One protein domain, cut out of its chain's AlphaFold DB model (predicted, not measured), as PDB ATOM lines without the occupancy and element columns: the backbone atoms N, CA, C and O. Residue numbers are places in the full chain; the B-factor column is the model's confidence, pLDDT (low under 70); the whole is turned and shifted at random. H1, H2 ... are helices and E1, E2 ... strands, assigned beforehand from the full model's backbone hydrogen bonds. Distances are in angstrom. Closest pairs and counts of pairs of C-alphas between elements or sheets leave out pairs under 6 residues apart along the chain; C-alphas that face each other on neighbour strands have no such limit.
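What this domain is: This is residues 159 to 233 of the 252 residues of an uncharacterized protein of Acinetobacter lwoffii ATCC 9957 = CIP 70.31 (UniProt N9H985). A small, strongly twisted wall of four strands has one helix, H1, packed across one of its faces, over E1 and E3. A long loop, residues 180 to 199, leads from the end of edge strand E2 to the start of H1, and residues 181 to 186 and 193 to 199 stick out from the body. The printed part has 75 residues with one named helix and four named strands, along the chain E1, E2, H1, E3, E4; the sheet's order is E2, E1, E3, E4, antiparallel throughout. The class is mixed, helices and strands, with 31 residues, under half, in named elements. The whole is only just compact, close to loose, with a radius of gyration of the C-alphas of 13.4 A and spans of 36 by 31 by 24 A.

How they stand to each other: In the sheet, E1, residues 159 to 163, and E2, residues 174 to 179, form a hairpin at 162 degrees, with N 162 and O 175 within hydrogen-bond range at 2.8 A. On the other side of E1 is E3, residues 219 to 223, antiparallel at 139 degrees, with N 161 and O 221 at 2.8 A. E3 forms a hairpin with edge strand E4, residues 230 to 232, at 137 degrees, with N 222 and O 231 at 2.8 A. The pairing of E3 is staggered: residues 219 to 221 pair with E1 and 221 to 223 with E4. From edge to edge the strands' lines turn by 94 degrees, and E2 and E4 are apart. H1, residues 200 to 211, is on the sheet, two layers with the helix on one face, at a height over the sheet of 9.7 A. It runs across the strands, at 63 degrees to E1 on the local plane, which is fitted to just 6 C-alphas. Its closest C-alphas to E3 are those of Ser 210 and Tyr 219, 5.5 A apart. E2, H1 and E3 make a split strand-helix-strand unit, two strands running the same way with E1 between them, and its crossover is right-handed. In H1 every O i to N i+4 pair is within hydrogen-bond range.

Where its parts are: E1 begins at C-alpha 159 (106.201, 123.854, 63.745) and is 13.7 A long; E2 is 16.3 A. H1 begins at C-alpha 200 (101.472, 103.196, 64.752) and is 17.1 A. E3 is 13.0 A, and E4 ends at C-alpha 232 (103.807, 123.895, 75.986).

The domain as a whole: The C-alphas farthest apart, those of Asn 196 and Asp 226, are 40.1 A apart. The printed part has no cut; the link from E2 to H1, 20 residues, is long. Mean pLDDT of the printed part is 74.4, and 29 residues are under 70, among them 213 to 233.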
ATOM      1  N   ASP A 159     104.987 124.354  63.101       83.62
ATOM      2  CA  ASP A 159     106.201 123.854  63.745       83.62
ATOM      3  C   ASP A 159     105.849 123.444  65.170       83.62
ATOM      4  O   ASP A 159     105.657 124.280  66.056       83.62
ATOM      5  N   PHE A 160     105.678 122.140  65.369       82.88
ATOM      6  CA  PHE A 160     105.323 121.587  66.666       82.88
ATOM      7  C   PHE A 160     106.058 120.278  66.934       82.88
ATOM      8  O   PHE A 160     106.411 119.528  66.025       82.88
ATOM      9  N   THR A 161     106.255 119.983  68.212       84.12
ATOM     10  CA  THR A 161     106.936 118.792  68.706       84.12
ATOM     11  C   THR A 161     105.996 117.996  69.598       84.12
ATOM     12  O   THR A 161     105.447 118.518  70.564       84.12
ATOM     13  N   TYR A 162     105.804 116.720  69.288       84.69
ATOM     14  CA  TYR A 162     105.042 115.787  70.109       84.69
ATOM     15  C   TYR A 162     105.981 114.985  71.022       84.69
ATOM     16  O   TYR A 162     106.939 114.385  70.528       84.69
ATOM     17  N   SER A 163     105.672 114.929  72.324       81.00
ATOM     18  CA  SER A 163     106.379 114.088  73.304       81.00
ATOM     19  C   SER A 163     105.458 113.031  73.918       81.00
ATOM     20  O   SER A 163     104.318 113.312  74.297       81.00
ATOM     21  N   PHE A 164     105.988 111.813  74.071       72.12
ATOM     22  CA  PHE A 164     105.327 110.705  74.771       72.12
ATOM     23  C   PHE A 164     105.379 110.813  76.295       72.12
ATOM     24  O   PHE A 164     104.565 110.179  76.959       72.12
ATOM     25  N   ASN A 165     106.351 111.547  76.842       69.75
ATOM     26  CA  ASN A 165     106.482 111.754  78.276       69.75
ATOM     27  C   ASN A 165     106.668 113.249  78.549       69.75
ATOM     28  O   ASN A 165     107.712 113.812  78.216       69.75
ATOM     29  N   PRO A 166     105.659 113.911  79.109       60.22
ATOM     30  CA  PRO A 166     105.719 115.348  79.303       60.22
ATOM     31  C   PRO A 166     106.362 115.807  80.598       60.22
ATOM     32  O   PRO A 166     106.807 116.950  80.670       60.22
ATOM     33  N   ASP A 167     106.423 114.929  81.599       62.16
ATOM     34  CA  ASP A 167     107.036 115.240  82.890       62.16
ATOM     35  C   ASP A 167     108.571 115.224  82.786       62.16
ATOM     36  O   ASP A 167     109.274 115.848  83.580       62.16
ATOM     37  N   HIS A 168     109.096 114.551  81.755       65.50
ATOM     38  CA  HIS A 168     110.507 114.528  81.391       65.50
ATOM     39  C   HIS A 168     110.656 114.687  79.877       65.50
ATOM     40  O   HIS A 168     110.679 113.695  79.145       65.50
ATOM     41  N   PHE A 169     110.747 115.938  79.415       65.56
ATOM     42  CA  PHE A 169     111.036 116.225  78.014       65.56
ATOM     43  C   PHE A 169     112.389 115.610  77.626       65.56
ATOM     44  O   PHE A 169     113.426 115.939  78.198       65.56
ATOM     45  N   ASP A 170     112.358 114.692  76.664       70.19
ATOM     46  CA  ASP A 170     113.525 114.007  76.122       70.19
ATOM     47  C   ASP A 170     113.473 114.143  74.601       70.19
ATOM     48  O   ASP A 170     112.690 113.458  73.939       70.19
ATOM     49  N   GLU A 171     114.297 115.036  74.046       67.81
ATOM     50  CA  GLU A 171     114.338 115.321  72.606       67.81
ATOM     51  C   GLU A 171     114.596 114.048  71.779       67.81
ATOM     52  O   GLU A 171     114.071 113.913  70.674       67.81
ATOM     53  N   SER A 172     115.299 113.051  72.341       70.31
ATOM     54  CA  SER A 172     115.554 111.763  71.678       70.31
ATOM     55  C   SER A 172     114.308 110.878  71.527       70.31
ATOM     56  O   SER A 172     114.325 109.898  70.779       70.31
ATOM     57  N   LYS A 173     113.212 111.222  72.214       74.75
ATOM     58  CA  LYS A 173     111.914 110.527  72.182       74.75
ATOM     59  C   LYS A 173     110.776 111.428  71.694       74.75
ATOM     60  O   LYS A 173     109.602 111.101  71.891       74.75
ATOM     61  N   CYS A 174     111.117 112.535  71.038       79.94
ATOM     62  CA  CYS A 174     110.175 113.502  70.493       79.94
ATOM     63  C   CYS A 174     110.032 113.378  68.971       79.94
ATOM     64  O   CYS A 174     110.937 112.941  68.262       79.94
ATOM     65  N   PHE A 175     108.876 113.801  68.458       84.56
ATOM     66  CA  PHE A 175     108.584 113.860  67.026       84.56
ATOM     67  C   PHE A 175     108.272 115.301  66.636       84.56
ATOM     68  O   PHE A 175     107.228 115.827  67.019       84.56
ATOM     69  N   ARG A 176     109.173 115.939  65.879       85.69
ATOM     70  CA  ARG A 176     108.978 117.299  65.355       85.69
ATOM     71  C   ARG A 176     108.312 117.258  63.982       85.69
ATOM     72  O   ARG A 176     108.741 116.527  63.090       85.69
ATOM     73  N   PHE A 177     107.289 118.080  63.814       86.50
ATOM     74  CA  PHE A 177     106.535 118.272  62.586       86.50
ATOM     75  C   PHE A 177     106.722 119.719  62.143       86.50
ATOM     76  O   PHE A 177     106.168 120.630  62.754       86.50
ATOM     77  N   LYS A 178     107.527 119.918  61.094       86.94
ATOM     78  CA  LYS A 178     107.798 121.230  60.506       86.94
ATOM     79  C   LYS A 178     107.241 121.280  59.089       86.94
ATOM     80  O   LYS A 178     107.765 120.631  58.185       86.94
ATOM     81  N   VAL A 179     106.177 122.049  58.921       85.31
ATOM     82  CA  VAL A 179     105.512 122.344  57.660       85.31
ATOM     83  C   VAL A 179     105.795 123.793  57.314       85.31
ATOM     84  O   VAL A 179     105.418 124.706  58.043       85.31
ATOM     85  N   LYS A 180     106.425 123.990  56.166       81.25
ATOM     86  CA  LYS A 180     106.581 125.288  55.533       81.25
ATOM     87  C   LYS A 180     105.529 125.413  54.434       81.25
ATOM     88  O   LYS A 180     105.543 124.656  53.458       81.25
ATOM     89  N   ALA A 181     104.599 126.344  54.603       77.56
ATOM     90  CA  ALA A 181     103.613 126.699  53.604       77.56
ATOM     91  C   ALA A 181     104.320 127.070  52.293       77.56
ATOM     92  O   ALA A 181     105.392 127.677  52.280       77.56
ATOM     93  N   ASN A 182     103.726 126.655  51.173       68.56
ATOM     94  CA  ASN A 182     104.240 126.907  49.824       68.56
ATOM     95  C   ASN A 182     105.665 126.368  49.551       68.56
ATOM     96  O   ASN A 182     106.289 126.787  48.578       68.56
ATOM     97  N   SER A 183     106.194 125.440  50.363       74.25
ATOM     98  CA  SER A 183     107.505 124.840  50.093       74.25
ATOM     99  C   SER A 183     107.479 123.928  48.862       74.25
ATOM    100  O   SER A 183     106.542 123.149  48.665       74.25
ATOM    101  N   GLU A 184     108.556 123.970  48.079       66.75
ATOM    102  CA  GLU A 184     108.825 123.029  46.990       66.75
ATOM    103  C   GLU A 184     110.152 122.297  47.273       66.75
ATOM    104  O   GLU A 184     111.196 122.949  47.331       66.75
ATOM    105  N   PRO A 185     110.145 120.964  47.488       79.88
ATOM    106  CA  PRO A 185     108.981 120.078  47.591       79.88
ATOM    107  C   PRO A 185     108.129 120.351  48.845       79.88
ATOM    108  O   PRO A 185     108.564 120.997  49.803       79.88
ATOM    109  N   ARG A 186     106.887 119.855  48.843       77.50
ATOM    110  CA  ARG A 186     105.947 120.069  49.952       77.50
ATOM    111  C   ARG A 186     106.420 119.369  51.226       77.50
ATOM    112  O   ARG A 186     106.815 118.209  51.190       77.50
ATOM    113  N   THR A 187     106.310 120.067  52.352       85.00
ATOM    114  CA  THR A 187     106.698 119.588  53.695       85.00
ATOM    115  C   THR A 187     105.503 119.171  54.559       85.00
ATOM    116  O   THR A 187     105.668 118.831  55.721       85.00
ATOM    117  N   ASN A 188     104.290 119.163  53.996       84.06
ATOM    118  CA  ASN A 188     103.040 118.895  54.713       84.06
ATOM    119  C   ASN A 188     102.600 117.416  54.706       84.06
ATOM    120  O   ASN A 188     101.453 117.117  55.039       84.06
ATOM    121  N   ILE A 189     103.480 116.493  54.305       86.75
ATOM    122  CA  ILE A 189     103.222 115.049  54.303       86.75
ATOM    123  C   ILE A 189     104.251 114.377  55.209       86.75
ATOM    124  O   ILE A 189     105.452 114.457  54.961       86.75
ATOM    125  N   HIS A 190     103.771 113.659  56.223       88.12
ATOM    126  CA  HIS A 190     104.602 112.875  57.133       88.12
ATOM    127  C   HIS A 190     104.182 111.406  57.076       88.12
ATOM    128  O   HIS A 190     102.991 111.094  57.086       88.12
ATOM    129  N   ALA A 191     105.155 110.498  57.027       89.62
ATOM    130  CA  ALA A 191     104.917 109.059  56.966       89.62
ATOM    131  C   ALA A 191     105.453 108.363  58.222       89.62
ATOM    132  O   ALA A 191     106.606 108.554  58.601       89.62
ATOM    133  N   VAL A 192     104.626 107.515  58.840       87.06
ATOM    134  CA  VAL A 192     105.002 106.676  59.989       87.06
ATOM    135  C   VAL A 192     104.999 105.217  59.545       87.06
ATOM    136  O   VAL A 192     103.956 104.667  59.194       87.06
ATOM    137  N   ILE A 193     106.167 104.574  59.567       88.12
ATOM    138  CA  ILE A 193     106.373 103.217  59.043       88.12
ATOM    139  C   ILE A 193     106.870 102.303  60.169       88.12
ATOM    140  O   ILE A 193     107.587 102.726  61.068       88.12
ATOM    141  N   GLY A 194     106.472 101.033  60.137       88.69
ATOM    142  CA  GLY A 194     106.869 100.036  61.129       88.69
ATOM    143  C   GLY A 194     106.088  98.736  60.968       88.69
ATOM    144  O   GLY A 194     105.077  98.702  60.262       88.69
ATOM    145  N   ARG A 195     106.526  97.666  61.641       91.00
ATOM    146  CA  ARG A 195     105.860  96.349  61.596       91.00
ATOM    147  C   ARG A 195     104.404  96.419  62.081       91.00
ATOM    148  O   ARG A 195     103.981  97.382  62.729       91.00
ATOM    149  N   ASN A 196     103.608  95.406  61.765       86.50
ATOM    150  CA  ASN A 196     102.260  95.285  62.324       86.50
ATOM    151  C   ASN A 196     102.337  95.094  63.847       86.50
ATOM    152  O   ASN A 196     103.252  94.444  64.342       86.50
ATOM    153  N   GLY A 197     101.416  95.716  64.586       85.19
ATOM    154  CA  GLY A 197     101.363  95.630  66.051       85.19
ATOM    155  C   GLY A 197     102.308  96.559  66.828       85.19
ATOM    156  O   GLY A 197     102.175  96.649  68.038       85.19
ATOM    157  N   VAL A 198     103.199  97.319  66.177       88.56
ATOM    158  CA  VAL A 198     104.162  98.217  66.873       88.56
ATOM    159  C   VAL A 198     103.560  99.528  67.404       88.56
ATOM    160  O   VAL A 198     104.291 100.391  67.870       88.56
ATOM    161  N   GLY A 199     102.240  99.716  67.301       86.56
ATOM    162  CA  GLY A 199     101.557 100.879  67.885       86.56
ATOM    163  C   GLY A 199     101.447 102.132  67.004       86.56
ATOM    164  O   GLY A 199     101.144 103.197  67.527       86.56
ATOM    165  N   LYS A 200     101.623 102.042  65.675       90.31
ATOM    166  CA  LYS A 200     101.472 103.196  64.752       90.31
ATOM    167  C   LYS A 200     100.118 103.913  64.890       90.31
ATOM    168  O   LYS A 200     100.070 105.135  64.969       90.31
ATOM    169  N   THR A 201      99.024 103.154  64.948       87.44
ATOM    170  CA  THR A 201      97.673 103.707  65.133       87.44
ATOM    171  C   THR A 201      97.525 104.362  66.506       87.44
ATOM    172  O   THR A 201      96.966 105.447  66.611       87.44
ATOM    173  N   THR A 202      98.085 103.743  67.548       87.44
ATOM    174  CA  THR A 202      98.112 104.303  68.906       87.44
ATOM    175  C   THR A 202      98.858 105.634  68.943       87.44
ATOM    176  O   THR A 202      98.361 106.590  69.524       87.44
ATOM    177  N   PHE A 203     100.002 105.735  68.265       86.38
ATOM    178  CA  PHE A 203     100.761 106.979  68.137       86.38
ATOM    179  C   PHE A 203      99.937 108.111  67.506       86.38
ATOM    180  O   PHE A 203      99.840 109.187  68.092       86.38
ATOM    181  N   LEU A 204      99.293 107.864  66.360       88.19
ATOM    182  CA  LEU A 204      98.459 108.873  65.693       88.19
ATOM    183  C   LEU A 204      97.278 109.313  66.570       88.19
ATOM    184  O   LEU A 204      96.999 110.507  66.680       88.19
ATOM    185  N   ASN A 205      96.625 108.368  67.252       86.19
ATOM    186  CA  ASN A 205      95.536 108.672  68.182       86.19
ATOM    187  C   ASN A 205      96.011 109.488  69.393       86.19
ATOM    188  O   ASN A 205      95.283 110.362  69.865       86.19
ATOM    189  N   ASN A 206      97.229 109.243  69.879       85.00
ATOM    190  CA  ASN A 206      97.800 110.014  70.978       85.00
ATOM    191  C   ASN A 206      98.136 111.448  70.550       85.00
ATOM    192  O   ASN A 206      97.864 112.373  71.315       85.00
ATOM    193  N   ILE A 207      98.636 111.664  69.326       85.12
ATOM    194  CA  ILE A 207      98.809 113.018  68.768       85.12
ATOM    195  C   ILE A 207      97.461 113.746  68.753       85.12
ATOM    196  O   ILE A 207      97.343 114.823  69.332       85.12
ATOM    197  N   VAL A 208      96.425 113.128  68.174       84.75
ATOM    198  CA  VAL A 208      95.062 113.688  68.111       84.75
ATOM    199  C   VAL A 208      94.528 114.034  69.505       84.75
ATOM    200  O   VAL A 208      94.015 115.131  69.725       84.75
ATOM    201  N   SER A 209      94.699 113.128  70.470       82.25
ATOM    202  CA  SER A 209      94.252 113.327  71.856       82.25
ATOM    203  C   SER A 209      95.023 114.441  72.573       82.25
ATOM    204  O   SER A 209      94.458 115.143  73.411       82.25
ATOM    205  N   SER A 210      96.299 114.636  72.226       79.44
ATOM    206  CA  SER A 210      97.135 115.714  72.773       79.44
ATOM    207  C   SER A 210      96.739 117.077  72.216       79.44
ATOM    208  O   SER A 210      96.691 118.045  72.970       79.44
ATOM    209  N   ILE A 211      96.391 117.149  70.924       78.31
ATOM    210  CA  ILE A 211      95.868 118.371  70.289       78.31
ATOM    211  C   ILE A 211      94.553 118.782  70.964       78.31
ATOM    212  O   ILE A 211      94.382 119.938  71.344       78.31
ATOM    213  N   ASN A 212      93.652 117.819  71.186       73.06
ATOM    214  CA  ASN A 212      92.351 118.058  71.818       73.06
ATOM    215  C   ASN A 212      92.417 118.217  73.349       73.06
ATOM    216  O   ASN A 212      91.383 118.449  73.975       73.06
ATOM    217  N   LYS A 213      93.602 118.080  73.967       66.50
ATOM    218  CA  LYS A 213      93.814 118.103  75.428       66.50
ATOM    219  C   LYS A 213      92.941 117.103  76.206       66.50
ATOM    220  O   LYS A 213      92.641 117.319  77.377       66.50
ATOM    221  N   THR A 214      92.539 116.000  75.574       56.16
ATOM    222  CA  THR A 214      91.755 114.932  76.219       56.16
ATOM    223  C   THR A 214      92.635 113.888  76.907       56.16
ATOM    224  O   THR A 214      92.126 113.085  77.682       56.16
ATOM    225  N   SER A 215      93.949 113.906  76.652       54.16
ATOM    226  CA  SER A 215      94.948 113.095  77.357       54.16
ATOM    227  C   SER A 215      95.724 113.928  78.376       54.16
ATOM    228  O   SER A 215      96.177 115.027  78.071       54.16
ATOM    229  N   THR A 216      95.943 113.369  79.567       53.06
ATOM    230  CA  THR A 216      96.829 113.920  80.611       53.06
ATOM    231  C   THR A 216      98.278 113.432  80.496       53.06
ATOM    232  O   THR A 216      99.144 113.922  81.214       53.06
ATOM    233  N   SER A 217      98.550 112.476  79.601       51.47
ATOM    234  CA  SER A 217      99.811 111.727  79.505       51.47
ATOM    235  C   SER A 217     100.714 112.117  78.329       51.47
ATOM    236  O   SER A 217     101.763 111.505  78.148       51.47
ATOM    237  N   SER A 218     100.338 113.107  77.516       55.56
ATOM    238  CA  SER A 218     101.107 113.535  76.340       55.56
ATOM    239  C   SER A 218     100.817 114.997  76.006       55.56
ATOM    240  O   SER A 218      99.674 115.447  76.100       55.56
ATOM    241  N   TYR A 219     101.852 115.753  75.635       64.38
ATOM    242  CA  TYR A 219     101.742 117.181  75.332       64.38
ATOM    243  C   TYR A 219     102.449 117.512  74.026       64.38
ATOM    244  O   TYR A 219     103.342 116.798  73.562       64.38
ATOM    245  N   ILE A 220     102.010 118.620  73.443       64.25
ATOM    246  CA  ILE A 220     102.615 119.207  72.259       64.25
ATOM    247  C   ILE A 220     103.358 120.455  72.713       64.25
ATOM    248  O   ILE A 220     102.852 121.223  73.535       64.25
ATOM    249  N   TYR A 221     104.557 120.629  72.186       68.25
ATOM    250  CA  TYR A 221     105.454 121.733  72.478       68.25
ATOM    251  C   TYR A 221     105.730 122.512  71.194       68.25
ATOM    252  O   TYR A 221     105.796 121.918  70.117       68.25
ATOM    253  N   CYS A 222     105.909 123.820  71.299       56.81
ATOM    254  CA  CYS A 222     106.589 124.605  70.277       56.81
ATOM    255  C   CYS A 222     108.029 124.827  70.721       56.81
ATOM    256  O   CYS A 222     108.302 124.955  71.913       56.81
ATOM    257  N   ARG A 223     108.942 124.847  69.752       59.97
ATOM    258  CA  ARG A 223     110.304 125.316  69.976       59.97
ATOM    259  C   ARG A 223     110.322 126.799  69.641       59.97
ATOM    260  O   ARG A 223     109.871 127.161  68.555       59.97
ATOM    261  N   ASP A 224     110.793 127.617  70.571       50.97
ATOM    262  CA  ASP A 224     111.193 128.979  70.241       50.97
ATOM    263  C   ASP A 224     112.533 128.887  69.488       50.97
ATOM    264  O   ASP A 224     113.416 128.137  69.891       50.97
ATOM    265  N   ASP A 225     112.677 129.539  68.335       48.66
ATOM    266  CA  ASP A 225     113.947 129.495  67.593       48.66
ATOM    267  C   ASP A 225     114.980 130.480  68.207       48.66
ATOM    268  O   ASP A 225     116.173 130.348  67.924       48.66
ATOM    269  N   ASP A 226     114.556 131.411  69.082       46.22
ATOM    270  CA  ASP A 226     115.423 132.392  69.766       46.22
ATOM    271  C   ASP A 226     115.937 131.916  71.141       46.22
ATOM    272  O   ASP A 226     116.955 132.410  71.637       46.22
ATOM    273  N   TYR A 227     115.276 130.927  71.746       48.47
ATOM    274  CA  TYR A 227     115.680 130.292  73.002       48.47
ATOM    275  C   TYR A 227     115.667 128.775  72.829       48.47
ATOM    276  O   TYR A 227     114.721 128.227  72.284       48.47
ATOM    277  N   ASP A 228     116.682 128.066  73.332       54.25
ATOM    278  CA  ASP A 228     116.730 126.589  73.340       54.25
ATOM    279  C   ASP A 228     115.731 125.986  74.363       54.25
ATOM    280  O   ASP A 228     116.049 125.072  75.123       54.25
ATOM    281  N   ASP A 229     114.516 126.536  74.410       58.50
ATOM    282  CA  ASP A 229     113.461 126.202  75.352       58.50
ATOM    283  C   ASP A 229     112.191 125.742  74.618       58.50
ATOM    284  O   ASP A 229     111.874 126.158  73.498       58.50
ATOM    285  N   TYR A 230     111.476 124.818  75.254       62.06
ATOM    286  CA  TYR A 230     110.294 124.169  74.695       62.06
ATOM    287  C   TYR A 230     109.063 124.599  75.478       62.06
ATOM    288  O   TYR A 230     108.796 124.109  76.577       62.06
ATOM    289  N   GLU A 231     108.251 125.465  74.882       64.56
ATOM    290  CA  GLU A 231     107.015 125.903  75.511       64.56
ATOM    291  C   GLU A 231     105.853 124.971  75.171       64.56
ATOM    292  O   GLU A 231     105.649 124.546  74.030       64.56
ATOM    293  N   LYS A 232     105.038 124.662  76.180       66.50
ATOM    294  CA  LYS A 232     103.807 123.895  75.986       66.50
ATOM    295  C   LYS A 232     102.832 124.693  75.122       66.50
ATOM    296  O   LYS A 232     102.435 125.803  75.467       66.50
ATOM    297  N   LEU A 233     102.369 124.072  74.044       67.69
ATOM    298  CA  LEU A 233     101.485 124.705  73.074       67.69
ATOM    299  C   LEU A 233     100.139 125.142  73.675       67.69
ATOM    300  O   LEU A 233      99.427 124.374  74.337       67.69
TER     301      LEU A 233